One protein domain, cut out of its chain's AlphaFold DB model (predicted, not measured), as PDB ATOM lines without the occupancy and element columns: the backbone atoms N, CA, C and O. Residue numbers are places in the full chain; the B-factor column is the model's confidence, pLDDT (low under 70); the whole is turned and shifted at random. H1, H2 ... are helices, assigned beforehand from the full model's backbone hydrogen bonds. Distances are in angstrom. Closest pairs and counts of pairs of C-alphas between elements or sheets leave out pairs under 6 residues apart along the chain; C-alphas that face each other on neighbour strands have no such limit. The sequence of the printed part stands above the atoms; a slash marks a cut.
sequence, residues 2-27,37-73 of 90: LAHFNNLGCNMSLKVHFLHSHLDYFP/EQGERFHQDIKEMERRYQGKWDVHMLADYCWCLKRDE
ATOM      1  N   LEU A   2     -49.207 -34.836 -13.625       74.25
ATOM      2  CA  LEU A   2     -49.956 -36.034 -14.064       74.25
ATOM      3  C   LEU A   2     -50.355 -36.032 -15.551       74.25
ATOM      4  O   LEU A   2     -50.158 -37.027 -16.240       74.25
ATOM      5  N   ALA A   3     -50.800 -34.887 -16.080       74.19
ATOM      6  CA  ALA A   3     -51.091 -34.740 -17.511       74.19
ATOM      7  C   ALA A   3     -49.859 -34.978 -18.409       74.19
ATOM      8  O   ALA A   3     -49.995 -35.451 -19.531       74.19
ATOM      9  N   HIS A   4     -48.645 -34.709 -17.907       76.44
ATOM     10  CA  HIS A   4     -47.415 -34.974 -18.655       76.44
ATOM     11  C   HIS A   4     -47.066 -36.462 -18.677       76.44
ATOM     12  O   HIS A   4     -46.614 -36.936 -19.708       76.44
ATOM     13  N   PHE A   5     -47.320 -37.207 -17.593       73.50
ATOM     14  CA  PHE A   5     -47.134 -38.665 -17.583       73.50
ATOM     15  C   PHE A   5     -48.037 -39.358 -18.608       73.50
ATOM     16  O   PHE A   5     -47.565 -40.225 -19.336       73.50
ATOM     17  N   ASN A   6     -49.293 -38.907 -18.720       73.19
ATOM     18  CA  ASN A   6     -50.221 -39.399 -19.738       73.19
ATOM     19  C   ASN A   6     -49.744 -39.049 -21.160       73.19
ATOM     20  O   ASN A   6     -49.674 -39.917 -22.024       73.19
ATOM     21  N   ASN A   7     -49.318 -37.800 -21.389       79.56
ATOM     22  CA  ASN A   7     -48.794 -37.368 -22.691       79.56
ATOM     23  C   ASN A   7     -47.487 -38.073 -23.096       79.56
ATOM     24  O   ASN A   7     -47.213 -38.205 -24.283       79.56
ATOM     25  N   LEU A   8     -46.679 -38.515 -22.129       83.12
ATOM     26  CA  LEU A   8     -45.445 -39.271 -22.361       83.12
ATOM     27  C   LEU A   8     -45.692 -40.779 -22.552       83.12
ATOM     28  O   LEU A   8     -44.739 -41.516 -22.793       83.12
ATOM     29  N   GLY A   9     -46.938 -41.254 -22.423       79.25
ATOM     30  CA  GLY A   9     -47.269 -42.683 -22.481       79.25
ATOM     31  C   GLY A   9     -46.677 -43.497 -21.323       79.25
ATOM     32  O   GLY A   9     -46.534 -44.714 -21.427       79.25
ATOM     33  N   CYS A  10     -46.288 -42.841 -20.225       79.88
ATOM     34  CA  CYS A  10     -45.729 -43.510 -19.060       79.88
ATOM     35  C   CYS A  10     -46.849 -44.093 -18.193       79.88
ATOM     36  O   CYS A  10     -47.777 -43.383 -17.800       79.88
ATOM     37  N   ASN A  11     -46.723 -45.367 -17.817       80.06
ATOM     38  CA  ASN A  11     -47.645 -45.991 -16.872       80.06
ATOM     39  C   ASN A  11     -47.562 -45.301 -15.501       80.06
ATOM     40  O   ASN A  11     -46.482 -45.165 -14.922       80.06
ATOM     41  N   MET A  12     -48.712 -44.889 -14.967       83.56
ATOM     42  CA  MET A  12     -48.806 -44.378 -13.599       83.56
ATOM     43  C   MET A  12     -48.715 -45.531 -12.599       83.56
ATOM     44  O   MET A  12     -49.282 -46.601 -12.809       83.56
ATOM     45  N   SER A  13     -48.036 -45.302 -11.475       86.06
ATOM     46  CA  SER A  13     -48.088 -46.250 -10.364       86.06
ATOM     47  C   SER A  13     -49.493 -46.275  -9.757       86.06
ATOM     48  O   SER A  13     -50.209 -45.270  -9.769       86.06
ATOM     49  N   LEU A  14     -49.877 -47.415  -9.176       87.00
ATOM     50  CA  LEU A  14     -51.202 -47.599  -8.580       87.00
ATOM     51  C   LEU A  14     -51.540 -46.511  -7.549       87.00
ATOM     52  O   LEU A  14     -52.654 -46.001  -7.539       87.00
ATOM     53  N   LYS A  15     -50.564 -46.108  -6.724       84.94
ATOM     54  CA  LYS A  15     -50.737 -45.047  -5.717       84.94
ATOM     55  C   LYS A  15     -51.072 -43.695  -6.351       84.94
ATOM     56  O   LYS A  15     -51.948 -42.990  -5.865       84.94
ATOM     57  N   VAL A  16     -50.388 -43.344  -7.439       84.44
ATOM     58  CA  VAL A  16     -50.595 -42.074  -8.149       84.44
ATOM     59  C   VAL A  16     -51.937 -42.072  -8.875       84.44
ATOM     60  O   VAL A  16     -52.659 -41.078  -8.817       84.44
ATOM     61  N   HIS A  17     -52.290 -43.192  -9.507       85.31
ATOM     62  CA  HIS A  17     -53.588 -43.362 -10.150       85.31
ATOM     63  C   HIS A  17     -54.731 -43.263  -9.132       85.31
ATOM     64  O   HIS A  17     -55.664 -42.496  -9.333       85.31
ATOM     65  N   PHE A  18     -54.633 -43.988  -8.012       85.25
ATOM     66  CA  PHE A  18     -55.626 -43.955  -6.937       85.25
ATOM     67  C   PHE A  18     -55.805 -42.547  -6.368       85.25
ATOM     68  O   PHE A  18     -56.931 -42.065  -6.277       85.25
ATOM     69  N   LEU A  19     -54.699 -41.868  -6.042       84.00
ATOM     70  CA  LEU A  19     -54.751 -40.497  -5.552       84.00
ATOM     71  C   LEU A  19     -55.470 -39.605  -6.565       84.00
ATOM     72  O   LEU A  19     -56.416 -38.929  -6.193       84.00
ATOM     73  N   HIS A  20     -55.083 -39.654  -7.844       81.25
ATOM     74  CA  HIS A  20     -55.677 -38.825  -8.893       81.25
ATOM     75  C   HIS A  20     -57.181 -39.062  -9.085       81.25
ATOM     76  O   HIS A  20     -57.927 -38.089  -9.191       81.25
ATOM     77  N   SER A  21     -57.620 -40.324  -9.114       85.88
ATOM     78  CA  SER A  21     -59.027 -40.698  -9.309       85.88
ATOM     79  C   SER A  21     -59.936 -40.329  -8.138       85.88
ATOM     80  O   SER A  21     -61.137 -40.218  -8.346       85.88
ATOM     81  N   HIS A  22     -59.381 -40.157  -6.936       84.81
ATOM     82  CA  HIS A  22     -60.145 -39.929  -5.704       84.81
ATOM     83  C   HIS A  22     -59.736 -38.643  -4.974       84.81
ATOM     84  O   HIS A  22     -59.949 -38.507  -3.770       84.81
ATOM     85  N   LEU A  23     -59.123 -37.683  -5.676       80.75
ATOM     86  CA  LEU A  23     -58.734 -36.394  -5.089       80.75
ATOM     87  C   LEU A  23     -59.936 -35.608  -4.537       80.75
ATOM     88  O   LEU A  23     -59.781 -34.812  -3.617       80.75
ATOM     89  N   ASP A  24     -61.119 -35.829  -5.100       82.88
ATOM     90  CA  ASP A  24     -62.411 -35.274  -4.697       82.88
ATOM     91  C   ASP A  24     -62.947 -35.842  -3.373       82.88
ATOM     92  O   ASP A  24     -63.702 -35.158  -2.683       82.88
ATOM     93  N   TYR A  25     -62.520 -37.048  -2.983       83.06
ATOM     94  CA  TYR A  25     -62.853 -37.648  -1.686       83.06
ATOM     95  C   TYR A  25     -62.158 -36.936  -0.515       83.06
ATOM     96  O   TYR A  25     -62.659 -36.926   0.610       83.06
ATOM     97  N   PHE A  26     -60.996 -36.325  -0.761       78.44
ATOM     98  CA  PHE A  26     -60.227 -35.667   0.284       78.44
ATOM     99  C   PHE A  26     -60.672 -34.212   0.493       78.44
ATOM    100  O   PHE A  26     -60.839 -33.460  -0.472       78.44
ATOM    101  N   PRO A  27     -60.790 -33.742   1.750       80.31
ATOM    102  CA  PRO A  27     -61.069 -32.337   2.006       80.31
ATOM    103  C   PRO A  27     -59.905 -31.478   1.494       80.31
ATOM    104  O   PRO A  27     -58.765 -31.644   1.931       80.31
ATOM    105  N   GLU A  37     -47.039 -38.719   6.574       88.06
ATOM    106  CA  GLU A  37     -45.792 -38.006   6.881       88.06
ATOM    107  C   GLU A  37     -45.366 -38.153   8.351       88.06
ATOM    108  O   GLU A  37     -44.190 -38.384   8.635       88.06
ATOM    109  N   GLN A  38     -46.312 -38.065   9.292       84.62
ATOM    110  CA  GLN A  38     -46.005 -38.225  10.716       84.62
ATOM    111  C   GLN A  38     -45.568 -39.657  11.060       84.62
ATOM    112  O   GLN A  38     -44.666 -39.835  11.879       84.62
ATOM    113  N   GLY A  39     -46.163 -40.667  10.420       88.75
ATOM    114  CA  GLY A  39     -45.785 -42.072  10.598       88.75
ATOM    115  C   GLY A  39     -44.399 -42.371  10.024       88.75
ATOM    116  O   GLY A  39     -43.558 -42.975  10.688       88.75
ATOM    117  N   GLU A  40     -44.108 -41.862   8.827       92.44
ATOM    118  CA  GLU A  40     -42.783 -41.984   8.209       92.44
ATOM    119  C   GLU A  40     -41.695 -41.293   9.046       92.44
ATOM    120  O   GLU A  40     -40.611 -41.849   9.253       92.44
ATOM    121  N   ARG A  41     -41.990 -40.108   9.597       90.81
ATOM    122  CA  ARG A  41     -41.077 -39.403  10.509       90.81
ATOM    123  C   ARG A  41     -40.843 -40.188  11.798       90.81
ATOM    124  O   ARG A  41     -39.696 -40.339  12.211       90.81
ATOM    125  N   PHE A  42     -41.895 -40.769  12.376       90.69
ATOM    126  CA  PHE A  42     -41.786 -41.635  13.550       90.69
ATOM    127  C   PHE A  42     -40.807 -42.797  13.317       90.69
ATOM    128  O   PHE A  42     -39.932 -43.041  14.147       90.69
ATOM    129  N   HIS A  43     -40.887 -43.479  12.172       92.88
ATOM    130  CA  HIS A  43     -39.963 -44.573  11.857       92.88
ATOM    131  C   HIS A  43     -38.501 -44.119  11.770       92.88
ATOM    132  O   HIS A  43     -37.604 -44.827  12.237       92.88
ATOM    133  N   GLN A  44     -38.247 -42.940  11.199       93.12
ATOM    134  CA  GLN A  44     -36.898 -42.376  11.117       93.12
ATOM    135  C   GLN A  44     -36.351 -42.011  12.498       93.12
ATOM    136  O   GLN A  44     -35.213 -42.364  12.820       93.12
ATOM    137  N   ASP A  45     -37.168 -41.362  13.326       91.81
ATOM    138  CA  ASP A  45     -36.770 -40.957  14.671       91.81
ATOM    139  C   ASP A  45     -36.481 -42.169  15.558       91.81
ATOM    140  O   ASP A  45     -35.468 -42.199  16.259       91.81
ATOM    141  N   ILE A  46     -37.325 -43.202  15.497       91.50
ATOM    142  CA  ILE A  46     -37.138 -44.431  16.274       91.50
ATOM    143  C   ILE A  46     -35.865 -45.156  15.852       91.50
ATOM    144  O   ILE A  46     -35.079 -45.530  16.720       91.50
ATOM    145  N   LYS A  47     -35.597 -45.278  14.547       92.81
ATOM    146  CA  LYS A  47     -34.347 -45.866  14.043       92.81
ATOM    147  C   LYS A  47     -33.113 -45.152  14.605       92.81
ATOM    148  O   LYS A  47     -32.121 -45.785  14.971       92.81
ATOM    149  N   GLU A  48     -33.157 -43.827  14.673       92.00
ATOM    150  CA  GLU A  48     -32.070 -43.028  15.235       92.00
ATOM    151  C   GLU A  48     -31.969 -43.177  16.763       92.00
ATOM    152  O   GLU A  48     -30.860 -43.258  17.302       92.00
ATOM    153  N   MET A  49     -33.096 -43.270  17.472       91.12
ATOM    154  CA  MET A  49     -33.115 -43.535  18.911       91.12
ATOM    155  C   MET A  49     -32.561 -44.928  19.235       91.12
ATOM    156  O   MET A  49     -31.683 -45.048  20.088       91.12
ATOM    157  N   GLU A  50     -32.964 -45.971  18.509       91.44
ATOM    158  CA  GLU A  50     -32.410 -47.322  18.657       91.44
ATOM    159  C   GLU A  50     -30.893 -47.332  18.451       91.44
ATOM    160  O   GLU A  50     -30.163 -47.952  19.225       91.44
ATOM    161  N   ARG A  51     -30.392 -46.590  17.454       92.19
ATOM    162  CA  ARG A  51     -28.952 -46.449  17.205       92.19
ATOM    163  C   ARG A  51     -28.224 -45.795  18.382       92.19
ATOM    164  O   ARG A  51     -27.153 -46.263  18.767       92.19
ATOM    165  N   ARG A  52     -28.776 -44.723  18.961       92.31
ATOM    166  CA  ARG A  52     -28.172 -44.001  20.100       92.31
ATOM    167  C   ARG A  52     -28.120 -44.848  21.366       92.31
ATOM    168  O   ARG A  52     -27.125 -44.797  22.085       92.31
ATOM    169  N   TYR A  53     -29.164 -45.633  21.610       91.12
ATOM    170  CA  TYR A  53     -29.291 -46.470  22.802       91.12
ATOM    171  C   TYR A  53     -28.846 -47.923  22.569       91.12
ATOM    172  O   TYR A  53     -28.952 -48.749  23.472       91.12
ATOM    173  N   GLN A  54     -28.294 -48.239  21.391       90.75
ATOM    174  CA  GLN A  54     -27.798 -49.573  21.020       90.75
ATOM    175  C   GLN A  54     -28.864 -50.672  21.179       90.75
ATOM    176  O   GLN A  54     -28.584 -51.760  21.677       90.75
ATOM    177  N   GLY A  55     -30.107 -50.361  20.804       86.06
ATOM    178  CA  GLY A  55     -31.253 -51.265  20.940       86.06
ATOM    179  C   GLY A  55     -31.769 -51.444  22.374       86.06
ATOM    180  O   GLY A  55     -32.635 -52.286  22.606       86.06
ATOM    181  N   LYS A  56     -31.264 -50.676  23.351       87.06
ATOM    182  CA  LYS A  56     -31.803 -50.678  24.716       87.06
ATOM    183  C   LYS A  56     -33.062 -49.825  24.783       87.06
ATOM    184  O   LYS A  56     -32.996 -48.607  24.668       87.06
ATOM    185  N   TRP A  57     -34.185 -50.473  25.052       85.81
ATOM    186  CA  TRP A  57     -35.455 -49.817  25.341       85.81
ATOM    187  C   TRP A  57     -35.540 -49.490  26.834       85.81
ATOM    188  O   TRP A  57     -36.001 -50.309  27.625       85.81
ATOM    189  N   ASP A  58     -35.045 -48.315  27.234       88.12
ATOM    190  CA  ASP A  58     -35.132 -47.839  28.619       88.12
ATOM    191  C   ASP A  58     -36.080 -46.631  28.774       88.12
ATOM    192  O   ASP A  58     -36.498 -45.982  27.811       88.12
ATOM    193  N   VAL A  59     -36.441 -46.324  30.022       89.94
ATOM    194  CA  VAL A  59     -37.310 -45.178  30.346       89.94
ATOM    195  C   VAL A  59     -36.651 -43.847  29.956       89.94
ATOM    196  O   VAL A  59     -37.344 -42.879  29.645       89.94
ATOM    197  N   HIS A  60     -35.319 -43.784  29.939       88.31
ATOM    198  CA  HIS A  60     -34.571 -42.583  29.580       88.31
ATOM    199  C   HIS A  60     -34.598 -42.301  28.073       88.31
ATOM    200  O   HIS A  60     -34.665 -41.137  27.696       88.31
ATOM    201  N   MET A  61     -34.609 -43.328  27.227       90.75
ATOM    202  CA  MET A  61     -34.770 -43.263  25.779       90.75
ATOM    203  C   MET A  61     -36.146 -42.711  25.446       90.75
ATOM    204  O   MET A  61     -36.250 -41.761  24.674       90.75
ATOM    205  N   LEU A  62     -37.197 -43.250  26.072       90.44
ATOM    206  CA  LEU A  62     -38.554 -42.746  25.872       90.44
ATOM    207  C   LEU A  62     -38.688 -41.296  26.362       90.44
ATOM    208  O   LEU A  62     -39.289 -40.468  25.680       90.44
ATOM    209  N   ALA A  63     -38.093 -40.961  27.512       91.19
ATOM    210  CA  ALA A  63     -38.093 -39.596  28.033       91.19
ATOM    211  C   ALA A  63     -37.348 -38.613  27.113       91.19
ATOM    212  O   ALA A  63     -37.854 -37.520  26.855       91.19
ATOM    213  N   ASP A  64     -36.180 -38.997  26.589       89.81
ATOM    214  CA  ASP A  64     -35.411 -38.180  25.646       89.81
ATOM    215  C   ASP A  64     -36.125 -38.074  24.282       89.81
ATOM    216  O   ASP A  64     -36.093 -37.005  23.672       89.81
ATOM    217  N   TYR A  65     -36.845 -39.109  23.832       90.75
ATOM    218  CA  TYR A  65     -37.690 -39.048  22.633       90.75
ATOM    219  C   TYR A  65     -38.852 -38.060  22.794       90.75
ATOM    220  O   TYR A  65     -38.996 -37.138  21.989       90.75
ATOM    221  N   CYS A  66     -39.622 -38.167  23.881       89.44
ATOM    222  CA  CYS A  66     -40.674 -37.203  24.212       89.44
ATOM    223  C   CYS A  66     -40.125 -35.771  24.339       89.44
ATOM    224  O   CYS A  66     -40.803 -34.805  23.988       89.44
ATOM    225  N   TRP A  67     -38.893 -35.625  24.835       87.69
ATOM    226  CA  TRP A  67     -38.218 -34.334  24.910       87.69
ATOM    227  C   TRP A  67     -37.854 -33.777  23.529       87.69
ATOM    228  O   TRP A  67     -38.040 -32.584  23.295       87.69
ATOM    229  N   CYS A  68     -37.362 -34.616  22.613       86.44
ATOM    230  CA  CYS A  68     -37.120 -34.225  21.223       86.44
ATOM    231  C   CYS A  68     -38.404 -33.723  20.556       86.44
ATOM    232  O   CYS A  68     -38.395 -32.615  20.029       86.44
ATOM    233  N   LEU A  69     -39.511 -34.461  20.688       86.50
ATOM    234  CA  LEU A  69     -40.804 -34.056  20.128       86.50
ATOM    235  C   LEU A  69     -41.276 -32.699  20.661       86.50
ATOM    236  O   LEU A  69     -41.674 -31.845  19.879       86.50
ATOM    237  N   LYS A  70     -41.188 -32.474  21.979       84.88
ATOM    238  CA  LYS A  70     -41.560 -31.182  22.577       84.88
ATOM    239  C   LYS A  70     -40.685 -30.036  22.090       84.88
ATOM    240  O   LYS A  70     -41.180 -28.943  21.888       84.88
ATOM    241  N   ARG A  71     -39.378 -30.258  21.924       81.06
ATOM    242  CA  ARG A  71     -38.457 -29.197  21.499       81.06
ATOM    243  C   ARG A  71     -38.716 -28.739  20.067       81.06
ATOM    244  O   ARG A  71     -38.483 -27.575  19.759       81.06
ATOM    245  N   ASP A  72     -39.135 -29.657  19.209       77.50
ATOM    246  CA  ASP A  72     -39.346 -29.377  17.794       77.50
ATOM    247  C   ASP A  72     -40.715 -28.694  17.544       77.50
ATOM    248  O   ASP A  72     -41.046 -28.363  16.405       77.50
ATOM    249  N   GLU A  73     -41.483 -28.422  18.610       79.62
ATOM    250  CA  GLU A  73     -42.682 -27.585  18.581       79.62
ATOM    251  C   GLU A  73     -42.291 -26.096  18.448       79.62
ATOM    252  O   GLU A  73     -41.622 -25.539  19.323       79.62
TER     253      GLU A  73
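AT A GLANCE: This is residues 2 to 27 and 37 to 73 of the 90 residues of an uncharacterized protein of Ooceraea biroi (UniProt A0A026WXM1). The model is a long, open arrangement of two pieces set one after the other along its longest axis: at one end the short helices H1 and H2 joined by a loop, at the other the longer helices H3 and H4, which meet near their linked ends as a V. The gap between the two pieces falls where the chain is cut, between residues 27 and 37. The printed part has 63 residues with four named helices, in the order H1, H2, H3, H4, and no named strand; its class is all helix. It is extended, with a radius of gyration of the C-alphas of 19.7 A, and spans 54 by 27 by 16 A.

IN THESE COORDINATES: H1 is residues 2 to 7, beginning at C-alpha 2 at (-49.956, -36.034, -14.064). H2 is residues 14 to 21. H3, the longest helix by residues, is residues 37 to 53 and measures 24.4 A from first to last C-alpha, beginning at C-alpha 37 at (-45.792, -38.006, 6.881). H4 is residues 59 to 71, 18.3 A long, and ends at C-alpha 71 at (-38.457, -29.197, 21.499).

HOW THE PARTS SIT: H1 and H2 are only just apart, with their closest C-alphas 8.2 A from each other. H2 and H3 are apart, and H1 is apart from H3 and from H4. H2 and H4 are apart too. H3 and H4 form a helical hairpin. They only just touch, with 3 pairs of C-alphas within 8 A; the closest C-alphas are those of Tyr 53 and Met 61, 7.0 A apart. H3 touches H4 with residues 49 to 53 alone, and H4 touches H3 with residues 61 to 65 alone. Their lines stand at a steep tilt of 45 degrees, opposite ways, and their centres are 11.8 A apart. In H1, H2, H3 and H4 every pair of O i and N i+4 is within hydrogen-bond range.

THE WHOLE: The outline is only just elongated, and the two C-alphas farthest apart, those of Asn 7 and Val 59, are 54.8 A from each other. Residues 28 to 36 are not printed, and C-alphas 27 and 37 are 17.0 A apart across this cut, which lies in the link from H2 to H3. Of the links that are printed whole, H1 to H2 is short, with 6 residues, and H3 to H4 is tight, with 5. Residues 3 to 9, of which 3 to 7 belong to H1, stand free, as do residues 21 to 27 and residues 37 to 44, of which 37 to 44 belong to H3. The mean pLDDT of the printed part is 85.7, and no printed residue is under 70; the mean for H1 is 75.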